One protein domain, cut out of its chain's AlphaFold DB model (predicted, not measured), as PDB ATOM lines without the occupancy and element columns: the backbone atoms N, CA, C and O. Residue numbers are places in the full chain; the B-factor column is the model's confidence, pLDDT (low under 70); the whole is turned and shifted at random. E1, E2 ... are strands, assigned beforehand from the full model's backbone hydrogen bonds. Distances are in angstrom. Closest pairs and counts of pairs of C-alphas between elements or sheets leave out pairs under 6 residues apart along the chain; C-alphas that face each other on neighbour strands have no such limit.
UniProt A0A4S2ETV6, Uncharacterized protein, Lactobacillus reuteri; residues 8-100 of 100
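This is residues 8 to 100 of the 100 residues of an uncharacterized protein of Lactobacillus reuteri (UniProt A0A4S2ETV6). Five strands form a small closed barrel, with E1, E2, E3, E5 and E4 round the ring and E4 back beside E1. E1, E4 and E5 bend sharply on their way round it, and the long link of residues 73 to 89 loops out from the barrel, with Ser 84 at one far point and Asn 8, in the short tail before E1, at the other. The printed part has 93 residues, with no named helix and five named strands, E1 to E5 in that order; the class is all strand and the barrel is mixed, with one parallel pair. The whole is compact, with a radius of gyration of the C-alphas of 12.1 A, and rounded, spanning 34 by 28 by 24 A.

Find C-alpha 12 at (116.540, 207.035, 143.053); from there E1 runs through residues 12 to 25, 25.2 A from first to last C-alpha, and bends by 97 degrees at residue 19. E2 follows at residues 30 to 36, 19.6 A long, and E3 at residues 44 to 50, 19.9 A long. Look next at C-alpha 60, at (116.695, 221.329, 156.772), where E4 begins; it covers residues 60 to 72, 22.6 A, and bends by 105 degrees at residue 68. E5, residues 90 to 99, is 22.0 A long, bends by 84 degrees at residue 96 and ends at C-alpha 99, (121.274, 219.000, 147.510).

Start at E1, whose pairing is staggered: residues 12 to 19 pair with E4 and residues 19 to 25 with E2, on the other side. E1 and E2 are a hairpin, antiparallel at 116 degrees, with N 21 and O 34 2.9 A apart, within hydrogen-bond range. E2 and E3 are a hairpin too, at 156 degrees, with N 33 and O 47 at 2.9 A. E1, E2 and E3 make a meander, each strand the antiparallel neighbour of the one before; with E4 they make a Greek key, in which the first strand is the antiparallel neighbour of the fourth. Beyond E3 comes E5, parallel to it at 37 degrees, with N 92 and O 44 at 2.9 A. E5 and E4 are an antiparallel hairpin at 137 degrees, with N 91 and O 71 at 2.8 A. E4 closes the ring on E1, antiparallel, with N 15 and O 63 at 2.8 A. E2 and E4 are apart, and E3 and E4 are only just apart, at 8.2 A.

The C-alphas farthest apart are those of Asn 8 and Ser 84, 35.2 A. The printed part has no cut and ends at Lys 100, the chain's last residue. The link from E4 to E5, 17 residues, is long; that from E1 to E2 is tight. The mean pLDDT of the printed part is 90.0, and residues 8 to 10 are under 70.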
ATOM      1  N   ASN A   8     117.930 199.945 137.782       51.31
ATOM      2  CA  ASN A   8     116.797 200.107 138.702       51.31
ATOM      3  C   ASN A   8     117.048 199.527 140.105       51.31
ATOM      4  O   ASN A   8     116.217 199.747 140.991       51.31
ATOM      5  N   LEU A   9     118.153 198.805 140.348       54.19
ATOM      6  CA  LEU A   9     118.446 198.273 141.688       54.19
ATOM      7  C   LEU A   9     118.754 199.391 142.698       54.19
ATOM      8  O   LEU A   9     118.470 199.248 143.889       54.19
ATOM      9  N   PHE A  10     119.270 200.528 142.230       60.75
ATOM     10  CA  PHE A  10     119.547 201.691 143.067       60.75
ATOM     11  C   PHE A  10     118.382 202.673 142.988       60.75
ATOM     12  O   PHE A  10     118.322 203.549 142.123       60.75
ATOM     13  N   THR A  11     117.434 202.519 143.917       71.62
ATOM     14  CA  THR A  11     116.243 203.369 144.010       71.62
ATOM     15  C   THR A  11     116.667 204.831 144.102       71.62
ATOM     16  O   THR A  11     117.229 205.285 145.105       71.62
ATOM     17  N   SER A  12     116.412 205.583 143.030       86.81
ATOM     18  CA  SER A  12     116.540 207.035 143.053       86.81
ATOM     19  C   SER A  12     115.570 207.588 144.094       86.81
ATOM     20  O   SER A  12     114.376 207.298 144.063       86.81
ATOM     21  N   VAL A  13     116.074 208.397 145.023       90.38
ATOM     22  CA  VAL A  13     115.297 208.950 146.133       90.38
ATOM     23  C   VAL A  13     115.415 210.464 146.204       90.38
ATOM     24  O   VAL A  13     116.415 211.072 145.816       90.38
ATOM     25  N   THR A  14     114.366 211.090 146.742       94.44
ATOM     26  CA  THR A  14     114.392 212.494 147.157       94.44
ATOM     27  C   THR A  14     114.053 212.591 148.641       94.44
ATOM     28  O   THR A  14     112.891 212.471 149.028       94.44
ATOM     29  N   LEU A  15     115.059 212.860 149.472       93.88
ATOM     30  CA  LEU A  15     114.907 213.096 150.907       93.88
ATOM     31  C   LEU A  15     114.499 214.555 151.130       93.88
ATOM     32  O   LEU A  15     115.348 215.442 151.176       93.88
ATOM     33  N   LYS A  16     113.194 214.838 151.187       95.75
ATOM     34  CA  LYS A  16     112.665 216.212 151.282       95.75
ATOM     35  C   LYS A  16     112.695 216.741 152.720       95.75
ATOM     36  O   LYS A  16     112.057 216.161 153.590       95.75
ATOM     37  N   LYS A  17     113.335 217.899 152.929       95.81
ATOM     38  CA  LYS A  17     113.360 218.652 154.205       95.81
ATOM     39  C   LYS A  17     113.880 217.846 155.410       95.81
ATOM     40  O   LYS A  17     113.365 217.988 156.517       95.81
ATOM     41  N   PHE A  18     114.910 217.036 155.196       97.12
ATOM     42  CA  PHE A  18     115.565 216.277 156.259       97.12
ATOM     43  C   PHE A  18     116.431 217.195 157.116       97.12
ATOM     44  O   PHE A  18     117.087 218.098 156.600       97.12
ATOM     45  N   TYR A  19     116.442 216.947 158.420       96.69
ATOM     46  CA  TYR A  19     117.249 217.669 159.391       96.69
ATOM     47  C   TYR A  19     118.688 217.167 159.365       96.69
ATOM     48  O   TYR A  19     118.923 215.964 159.468       96.69
ATOM     49  N   VAL A  20     119.637 218.093 159.294       95.31
ATOM     50  CA  VAL A  20     121.059 217.826 159.504       95.31
ATOM     51  C   VAL A  20     121.311 217.724 161.005       95.31
ATOM     52  O   VAL A  20     121.114 218.698 161.729       95.31
ATOM     53  N   ILE A  21     121.751 216.562 161.477       94.94
ATOM     54  CA  ILE A  21     122.095 216.334 162.893       94.94
ATOM     55  C   ILE A  21     123.595 216.147 163.118       94.94
ATOM     56  O   ILE A  21     124.061 216.225 164.244       94.94
ATOM     57  N   GLY A  22     124.361 215.951 162.049       93.94
ATOM     58  CA  GLY A  22     125.813 215.890 162.105       93.94
ATOM     59  C   GLY A  22     126.411 216.425 160.816       93.94
ATOM     60  O   GLY A  22     125.916 216.125 159.729       93.94
ATOM     61  N   VAL A  23     127.467 217.222 160.944       93.44
ATOM     62  CA  VAL A  23     128.287 217.685 159.825       93.44
ATOM     63  C   VAL A  23     129.745 217.647 160.247       93.44
ATOM     64  O   VAL A  23     130.113 218.167 161.295       93.44
ATOM     65  N   THR A  24     130.575 217.038 159.417       92.38
ATOM     66  CA  THR A  24     132.031 217.141 159.496       92.38
ATOM     67  C   THR A  24     132.565 217.393 158.096       92.38
ATOM     68  O   THR A  24     131.911 217.070 157.103       92.38
ATOM     69  N   THR A  25     133.730 218.023 158.015       89.50
ATOM     70  CA  THR A  25     134.452 218.233 156.759       89.50
ATOM     71  C   THR A  25     135.794 217.541 156.888       89.50
ATOM     72  O   THR A  25     136.436 217.673 157.926       89.50
ATOM     73  N   ASP A  26     136.215 216.817 155.861       80.00
ATOM     74  CA  ASP A  26     137.574 216.290 155.811       80.00
ATOM     75  C   ASP A  26     138.568 217.300 155.206       80.00
ATOM     76  O   ASP A  26     138.208 218.392 154.756       80.00
ATOM     77  N   ASN A  27     139.845 216.919 155.187       77.62
ATOM     78  CA  ASN A  27     140.936 217.759 154.685       77.62
ATOM     79  C   ASN A  27     140.857 218.027 153.169       77.62
ATOM     80  O   ASN A  27     141.584 218.883 152.672       77.62
ATOM     81  N   VAL A  28     139.991 217.317 152.435       80.56
ATOM     82  CA  VAL A  28     139.768 217.503 150.991       80.56
ATOM     83  C   VAL A  28     138.449 218.229 150.699       80.56
ATOM     84  O   VAL A  28     137.955 218.202 149.575       80.56
ATOM     85  N   ASN A  29     137.890 218.931 151.695       83.06
ATOM     86  CA  ASN A  29     136.640 219.690 151.588       83.06
ATOM     87  C   ASN A  29     135.419 218.835 151.188       83.06
ATOM     88  O   ASN A  29     134.464 219.350 150.598       83.06
ATOM     89  N   GLN A  30     135.394 217.550 151.537       88.12
ATOM     90  CA  GLN A  30     134.177 216.749 151.464       88.12
ATOM     91  C   GLN A  30     133.411 216.844 152.780       88.12
ATOM     92  O   GLN A  30     133.943 216.622 153.868       88.12
ATOM     93  N   TYR A  31     132.125 217.161 152.674       91.69
ATOM     94  CA  TYR A  31     131.197 217.006 153.774       91.69
ATOM     95  C   TYR A  31     130.821 215.555 153.965       91.69
ATOM     96  O   TYR A  31     130.497 214.852 153.010       91.69
ATOM     97  N   ARG A  32     130.744 215.169 155.233       93.50
ATOM     98  CA  ARG A  32     130.042 213.976 155.686       93.50
ATOM     99  C   ARG A  32     128.890 214.445 156.560       93.50
ATOM    100  O   ARG A  32     129.102 215.160 157.543       93.50
ATOM    101  N   LEU A  33     127.675 214.104 156.153       94.75
ATOM    102  CA  LEU A  33     126.448 214.559 156.793       94.75
ATOM    103  C   LEU A  33     125.677 213.375 157.352       94.75
ATOM    104  O   LEU A  33     125.569 212.328 156.710       94.75
ATOM    105  N   VAL A  34     125.079 213.597 158.518       96.19
ATOM    106  CA  VAL A  34     124.083 212.704 159.102       96.19
ATOM    107  C   VAL A  34     122.745 213.421 159.100       96.19
ATOM    108  O   VAL A  34     122.624 214.524 159.643       96.19
ATOM    109  N   LEU A  35     121.747 212.799 158.479       96.69
ATOM    110  CA  LEU A  35     120.413 213.355 158.313       96.69
ATOM    111  C   LEU A  35     119.347 212.492 158.981       96.69
ATOM    112  O   LEU A  35     119.492 211.278 159.116       96.69
ATOM    113  N   THR A  36     118.226 213.124 159.312       96.56
ATOM    114  CA  THR A  36     117.030 212.461 159.835       96.56
ATOM    115  C   THR A  36     115.754 213.129 159.301       96.56
ATOM    116  O   THR A  36     115.736 214.346 159.104       96.56
ATOM    117  N   PRO A  37     114.654 212.377 159.090       95.88
ATOM    118  CA  PRO A  37     113.381 212.949 158.649       95.88
ATOM    119  C   PRO A  37     112.731 213.886 159.684       95.88
ATOM    120  O   PRO A  37     111.950 214.759 159.309       95.88
ATOM    121  N   LYS A  38     113.033 213.727 160.981       93.44
ATOM    122  CA  LYS A  38     112.450 214.532 162.072       93.44
ATOM    123  C   LYS A  38     113.394 214.660 163.277       93.44
ATOM    124  O   LYS A  38     114.263 213.805 163.457       93.44
ATOM    125  N   PRO A  39     113.229 215.675 164.141       82.88
ATOM    126  CA  PRO A  39     113.948 215.713 165.411       82.88
ATOM    127  C   PRO A  39     113.622 214.432 166.197       82.88
ATOM    128  O   PRO A  39     112.464 214.016 166.228       82.88
ATOM    129  N   ASN A  40     114.634 213.779 166.772       84.38
ATOM    130  CA  ASN A  40     114.503 212.529 167.545       84.38
ATOM    131  C   ASN A  40     114.070 211.280 166.746       84.38
ATOM    132  O   ASN A  40     113.474 210.358 167.298       84.38
ATOM    133  N   SER A  41     114.340 211.220 165.439       89.81
ATOM    134  CA  SER A  41     114.187 209.968 164.686       89.81
ATOM    135  C   SER A  41     115.270 208.949 165.049       89.81
ATOM    136  O   SER A  41     116.428 209.318 165.227       89.81
ATOM    137  N   ASN A  42     114.912 207.664 165.008       91.44
ATOM    138  CA  ASN A  42     115.860 206.543 165.029       91.44
ATOM    139  C   ASN A  42     116.285 206.105 163.612       91.44
ATOM    140  O   ASN A  42     116.978 205.104 163.448       91.44
ATOM    141  N   GLN A  43     115.832 206.823 162.579       94.38
ATOM    142  CA  GLN A  43     116.217 206.598 161.187       94.38
ATOM    143  C   GLN A  43     117.259 207.629 160.768       94.38
ATOM    144  O   GLN A  43     116.956 208.825 160.696       94.38
ATOM    145  N   TYR A  44     118.456 207.140 160.459       96.56
ATOM    146  CA  TYR A  44     119.593 207.958 160.067       96.56
ATOM    147  C   TYR A  44     119.948 207.728 158.604       96.56
ATOM    148  O   TYR A  44     119.869 206.611 158.087       96.56
ATOM    149  N   PHE A  45     120.374 208.798 157.948       96.50
ATOM    150  CA  PHE A  45     120.906 208.768 156.594       96.50
ATOM    151  C   PHE A  45     122.311 209.343 156.623       96.50
ATOM    152  O   PHE A  45     122.534 210.394 157.220       96.50
ATOM    153  N   TYR A  46     123.247 208.647 155.991       95.88
ATOM    154  CA  TYR A  46     124.641 209.053 155.908       95.88
ATOM    155  C   TYR A  46     124.982 209.381 154.461       95.88
ATOM    156  O   TYR A  46     124.693 208.597 153.556       95.88
ATOM    157  N   MET A  47     125.591 210.538 154.235       94.00
ATOM    158  CA  MET A  47     125.983 210.952 152.894       94.00
ATOM    159  C   MET A  47     127.313 211.683 152.894       94.00
ATOM    160  O   MET A  47     127.648 212.389 153.848       94.00
ATOM    161  N   THR A  48     128.024 211.557 151.781       92.19
ATOM    162  CA  THR A  48     129.218 212.339 151.483       92.19
ATOM    163  C   THR A  48     128.960 213.222 150.265       92.19
ATOM    164  O   THR A  48     128.298 212.815 149.313       92.19
ATOM    165  N   THR A  49     129.406 214.476 150.309       90.69
ATOM    166  CA  THR A  49     129.250 215.423 149.195       90.69
ATOM    167  C   THR A  49     130.346 216.473 149.232       90.69
ATOM    168  O   THR A  49     130.777 216.888 150.302       90.69
ATOM    169  N   SER A  50     130.760 216.972 148.074       87.44
ATOM    170  CA  SER A  50     131.660 218.123 147.995       87.44
ATOM    171  C   SER A  50     131.042 219.359 148.661       87.44
ATOM    172  O   SER A  50     129.836 219.619 148.546       87.44
ATOM    173  N   LYS A  51     131.867 220.132 149.372       82.56
ATOM    174  CA  LYS A  51     131.467 221.360 150.068       82.56
ATOM    175  C   LYS A  51     131.294 222.515 149.079       82.56
ATOM    176  O   LYS A  51     132.208 223.297 148.851       82.56
ATOM    177  N   HIS A  52     130.094 222.643 148.511       78.88
ATOM    178  CA  HIS A  52     129.748 223.760 147.616       78.88
ATOM    179  C   HIS A  52     129.036 224.919 148.328       78.88
ATOM    180  O   HIS A  52     129.074 226.056 147.869       78.88
ATOM    181  N   LYS A  53     128.363 224.639 149.449       83.06
ATOM    182  CA  LYS A  53     127.627 225.615 150.271       83.06
ATOM    183  C   LYS A  53     127.751 225.239 151.735       83.06
ATOM    184  O   LYS A  53     127.696 224.052 152.028       83.06
ATOM    185  N   LYS A  54     127.861 226.216 152.639       88.06
ATOM    186  CA  LYS A  54     127.917 225.959 154.087       88.06
ATOM    187  C   LYS A  54     126.632 225.261 154.554       88.06
ATOM    188  O   LYS A  54     125.541 225.755 154.286       88.06
ATOM    189  N   ILE A  55     126.781 224.136 155.252       91.31
ATOM    190  CA  ILE A  55     125.690 223.391 155.897       91.31
ATOM    191  C   ILE A  55     125.956 223.373 157.399       91.31
ATOM    192  O   ILE A  55     127.081 223.100 157.821       91.31
ATOM    193  N   SER A  56     124.922 223.642 158.191       92.00
ATOM    194  CA  SER A  56     124.993 223.646 159.655       92.00
ATOM    195  C   SER A  56     124.052 222.608 160.263       92.00
ATOM    196  O   SER A  56     123.011 222.283 159.688       92.00
ATOM    197  N   VAL A  57     124.390 222.119 161.459       92.88
ATOM    198  CA  VAL A  57     123.475 221.305 162.275       92.88
ATOM    199  C   VAL A  57     122.176 222.080 162.538       92.88
ATOM    200  O   VAL A  57     122.196 223.294 162.727       92.88
ATOM    201  N   GLY A  58     121.041 221.382 162.515       92.38
ATOM    202  CA  GLY A  58     119.696 221.938 162.683       92.38
ATOM    203  C   GLY A  58     119.047 222.420 161.381       92.38
ATOM    204  O   GLY A  58     117.821 222.544 161.321       92.38
ATOM    205  N   GLN A  59     119.827 222.635 160.316       94.56
ATOM    206  CA  GLN A  59     119.298 223.019 159.010       94.56
ATOM    207  C   GLN A  59     118.465 221.887 158.394       94.56
ATOM    208  O   GLN A  59     118.777 220.706 158.546       94.56
ATOM    209  N   LYS A  60     117.421 222.255 157.647       96.50
ATOM    210  CA  LYS A  60     116.695 221.329 156.772       96.50
ATOM    211  C   LYS A  60     117.249 221.402 155.360       96.50
ATOM    212  O   LYS A  60     117.324 222.495 154.802       96.50
ATOM    213  N   ILE A  61     117.550 220.253 154.769       95.56
ATOM    214  CA  ILE A  61     118.003 220.154 153.380       95.56
ATOM    215  C   ILE A  61     117.138 219.176 152.590       95.56
ATOM    216  O   ILE A  61     116.472 218.300 153.147       95.56
ATOM    217  N   THR A  62     117.121 219.337 151.272       95.88
ATOM    218  CA  THR A  62     116.548 218.359 150.349       95.88
ATOM    219  C   THR A  62     117.650 217.720 149.529       95.88
ATOM    220  O   THR A  62     118.348 218.416 148.796       95.88
ATOM    221  N   VAL A  63     117.766 216.396 149.610       94.69
ATOM    222  CA  VAL A  63     118.797 215.622 148.905       94.69
ATOM    223  C   VAL A  63     118.147 214.795 147.807       94.69
ATOM    224  O   VAL A  63     117.161 214.102 148.055       94.69
ATOM    225  N   LYS A  64     118.700 214.861 146.595       94.50
ATOM    226  CA  LYS A  64     118.394 213.938 145.499       94.50
ATOM    227  C   LYS A  64     119.598 213.041 145.275       94.50
ATOM    228  O   LYS A  64     120.721 213.538 145.158       94.50
ATOM    229  N   GLY A  65     119.362 211.743 145.192       93.38
ATOM    230  CA  GLY A  65     120.432 210.763 145.116       93.38
ATOM    231  C   GLY A  65     119.904 209.351 144.945       93.38
ATOM    232  O   GLY A  65     118.754 209.161 144.553       93.38
ATOM    233  N   GLN A  66     120.740 208.379 145.271       93.25
ATOM    234  CA  GLN A  66     120.411 206.957 145.237       93.25
ATOM    235  C   GLN A  66     120.731 206.322 146.586       93.25
ATOM    236  O   GLN A  66     121.724 206.680 147.224       93.25
ATOM    237  N   LEU A  67     119.884 205.396 147.034       92.06
ATOM    238  CA  LEU A  67     120.192 204.588 148.212       92.06
ATOM    239  C   LEU A  67     121.334 203.626 147.883       92.06
ATOM    240  O   LEU A  67     121.305 202.973 146.844       92.06
ATOM    241  N   ASN A  68     122.315 203.528 148.776       90.81
ATOM    242  CA  ASN A  68     123.515 202.713 148.584       90.81
ATOM    243  C   ASN A  68     123.766 201.790 149.781       90.81
ATOM    244  O   ASN A  68     124.838 201.770 150.379       90.81
ATOM    245  N   GLY A  69     122.721 201.064 150.174       89.88
ATOM    246  CA  GLY A  69     122.783 200.116 151.281       89.88
ATOM    247  C   GLY A  69     122.793 200.769 152.665       89.88
ATOM    248  O   GLY A  69     122.380 201.916 152.861       89.88
ATOM    249  N   ARG A  70     123.215 199.982 153.655       93.25
ATOM    250  CA  ARG A  70     123.265 200.369 155.067       93.25
ATOM    251  C   ARG A  70     124.695 200.284 155.577       93.25
ATOM    252  O   ARG A  70     125.452 199.418 155.152       93.25
ATOM    253  N   LEU A  71     125.028 201.161 156.512       94.50
ATOM    254  CA  LEU A  71     126.304 201.163 157.215       94.50
ATOM    255  C   LEU A  71     126.098 201.500 158.687       94.50
ATOM    256  O   LEU A  71     125.100 202.118 159.059       94.50
ATOM    257  N   THR A  72     127.079 201.148 159.503       96.56
ATOM    258  CA  THR A  72     127.249 201.720 160.839       96.56
ATOM    259  C   THR A  72     128.153 202.936 160.704       96.56
ATOM    260  O   THR A  72     129.239 202.809 160.144       96.56
ATOM    261  N   ILE A  73     127.716 204.111 161.168       94.38
ATOM    262  CA  ILE A  73     128.512 205.345 161.068       94.38
ATOM    263  C   ILE A  73     129.793 205.150 161.891       94.38
ATOM    264  O   ILE A  73     129.690 205.047 163.115       94.38
ATOM    265  N   PRO A  74     130.983 205.082 161.266       90.94
ATOM    266  CA  PRO A  74     132.184 204.698 161.989       90.94
ATOM    267  C   PRO A  74     132.684 205.850 162.857       90.94
ATOM    268  O   PRO A  74     132.714 207.001 162.415       90.94
ATOM    269  N   ASP A  75     133.116 205.536 164.073       91.62
ATOM    270  CA  ASP A  75     133.916 206.438 164.901       91.62
ATOM    271  C   ASP A  75     135.376 206.405 164.421       91.62
ATOM    272  O   ASP A  75     136.224 205.676 164.934       91.62
ATOM    273  N   ASP A  76     135.639 207.116 163.324       89.69
ATOM    274  CA  ASP A  76     136.931 207.125 162.646       89.69
ATOM    275  C   ASP A  76     137.520 208.533 162.529       89.69
ATOM    276  O   ASP A  76     136.906 209.542 162.878       89.69
ATOM    277  N   LYS A  77     138.733 208.608 161.969       87.31
ATOM    278  CA  LYS A  77     139.470 209.867 161.798       87.31
ATOM    279  C   LYS A  77     138.767 210.948 160.990       87.31
ATOM    280  O   LYS A  77     139.095 212.118 161.147       87.31
ATOM    281  N   TYR A  78     137.817 210.571 160.155       85.88
ATOM    282  CA  TYR A  78     137.092 211.489 159.299       85.88
ATOM    283  C   TYR A  78     135.765 211.938 159.931       85.88
ATOM    284  O   TYR A  78     135.240 212.999 159.588       85.88
ATOM    285  N   ASN A  79     135.236 211.145 160.866       86.88
ATOM    286  CA  ASN A  79     133.995 211.393 161.589       86.88
ATOM    287  C   ASN A  79     134.204 211.966 163.002       86.88
ATOM    288  O   ASN A  79     133.216 212.285 163.652       86.88
ATOM    289  N   ARG A  80     135.450 212.178 163.458       78.50
ATOM    290  CA  ARG A  80     135.776 212.674 164.819       78.50
ATOM    291  C   ARG A  80     135.087 213.980 165.225       78.50
ATOM    292  O   ARG A  80     134.951 214.249 166.410       78.50
ATOM    293  N   HIS A  81     134.698 214.815 164.259       86.31
ATOM    294  CA  HIS A  81     133.998 216.081 164.521       86.31
ATOM    295  C   HIS A  81     132.470 215.961 164.458       86.31
ATOM    296  O   HIS A  81     131.765 216.949 164.666       86.31
ATOM    297  N   LEU A  82     131.938 214.770 164.164       89.81
ATOM    298  CA  LEU A  82     130.525 214.490 164.367       89.81
ATOM    299  C   LEU A  82     130.225 214.409 165.864       89.81
ATOM    300  O   LEU A  82     131.073 214.067 166.685       89.81
ATOM    301  N   GLN A  83     128.982 214.713 166.213       86.25
ATOM    302  CA  GLN A  83     128.505 214.567 167.580       86.25
ATOM    303  C   GLN A  83     128.541 213.082 167.980       86.25
ATOM    304  O   GLN A  83     128.152 212.208 167.205       86.25
ATOM    305  N   SER A  84     128.978 212.773 169.201       84.25
ATOM    306  CA  SER A  84     129.129 211.383 169.661       84.25
ATOM    307  C   SER A  84     127.823 210.579 169.612       84.25
ATOM    308  O   SER A  84     127.840 209.374 169.382       84.25
ATOM    309  N   ASN A  85     126.675 211.246 169.752       86.88
ATOM    310  CA  ASN A  85     125.346 210.638 169.681       86.88
ATOM    311  C   ASN A  85     124.957 210.108 168.283       86.88
ATOM    312  O   ASN A  85     123.997 209.337 168.191       86.88
ATOM    313  N   VAL A  86     125.665 210.501 167.214       90.50
ATOM    314  CA  VAL A  86     125.433 209.992 165.850       90.50
ATOM    315  C   VAL A  86     126.418 208.900 165.430       90.50
ATOM    316  O   VAL A  86     126.146 208.180 164.471       90.50
ATOM    317  N   LEU A  87     127.539 208.749 166.138       93.12
ATOM    318  CA  LEU A  87     128.522 207.701 165.872       93.12
ATOM    319  C   LEU A  87     127.975 206.328 166.281       93.12
ATOM    320  O   LEU A  87     127.115 206.210 167.156       93.12
ATOM    321  N   ASN A  88     128.451 205.278 165.613       94.00
ATOM    322  CA  ASN A  88     128.051 203.882 165.812       94.00
ATOM    323  C   ASN A  88     126.546 203.601 165.608       94.00
ATOM    324  O   ASN A  88     126.051 202.530 165.960       94.00
ATOM    325  N   LYS A  89     125.795 204.540 165.016       93.69
ATOM    326  CA  LYS A  89     124.392 204.343 164.629       93.69
ATOM    327  C   LYS A  89     124.296 203.684 163.255       93.69
ATOM    328  O   LYS A  89     125.060 204.007 162.346       93.69
ATOM    329  N   ASN A  90     123.299 202.816 163.087       96.62
ATOM    330  CA  ASN A  90     122.932 202.276 161.781       96.62
ATOM    331  C   ASN A  90     122.286 203.372 160.926       96.62
ATOM    332  O   ASN A  90     121.320 204.009 161.350       96.62
ATOM    333  N   ALA A  91     122.787 203.558 159.712       96.25
ATOM    334  CA  ALA A  91     122.313 204.558 158.773       96.25
ATOM    335  C   ALA A  91     122.148 203.975 157.368       96.25
ATOM    336  O   ALA A  91     122.819 203.020 156.977       96.25
ATOM    337  N   THR A  92     121.255 204.580 156.592       95.75
ATOM    338  CA  THR A  92     121.139 204.308 155.156       95.75
ATOM    339  C   THR A  92     122.094 205.224 154.403       95.75
ATOM    340  O   THR A  92     122.051 206.442 154.590       95.75
ATOM    341  N   MET A  93     122.959 204.661 153.563       94.94
ATOM    342  CA  MET A  93     123.887 205.454 152.764       94.94
ATOM    343  C   MET A  93     123.161 206.066 151.566       94.94
ATOM    344  O   MET A  93     122.328 205.415 150.933       94.94
ATOM    345  N   VAL A  94     123.494 207.313 151.241       94.56
ATOM    346  CA  VAL A  94     122.935 208.021 150.087       94.56
ATOM    347  C   VAL A  94     124.073 208.522 149.207       94.56
ATOM    348  O   VAL A  94     124.869 209.357 149.636       94.56
ATOM    349  N   LEU A  95     124.119 208.041 147.965       93.00
ATOM    350  CA  LEU A  95     124.960 208.611 146.915       93.00
ATOM    351  C   LEU A  95     124.307 209.896 146.414       93.00
ATOM    352  O   LEU A  95     123.166 209.890 145.949       93.00
ATOM    353  N   VAL A  96     125.009 211.015 146.556       92.94
ATOM    354  CA  VAL A  96     124.435 212.351 146.378       92.94
ATOM    355  C   VAL A  96     124.584 212.798 144.933       92.94
ATOM    356  O   VAL A  96     125.696 212.939 144.437       92.94
ATOM    357  N   LYS A  97     123.460 213.103 144.277       92.25
ATOM    358  CA  LYS A  97     123.450 213.767 142.965       92.25
ATOM    359  C   LYS A  97     123.356 215.285 143.102       92.25
ATOM    360  O   LYS A  97     123.996 216.022 142.365       92.25
ATOM    361  N   SER A  98     122.523 215.767 144.026       91.19
ATOM    362  CA  SER A  98     122.377 217.199 144.318       91.19
ATOM    363  C   SER A  98     121.725 217.419 145.680       91.19
ATOM    364  O   SER A  98     120.937 216.579 146.126       91.19
ATOM    365  N   TYR A  99     121.967 218.573 146.297       91.69
ATOM    366  CA  TYR A  99     121.274 219.000 147.510       91.69
ATOM    367  C   TYR A  99     120.952 220.501 147.471       91.69
ATOM    368  O   TYR A  99     121.628 221.270 146.783       91.69
ATOM    369  N   LYS A 100     119.904 220.919 148.190       88.94
ATOM    370  CA  LYS A 100     119.539 222.329 148.387       88.94
ATOM    371  C   LYS A 100     118.944 222.591 149.761       88.94
ATOM    372  O   LYS A 100     118.310 221.657 150.308       88.94
TER     373      LYS A 100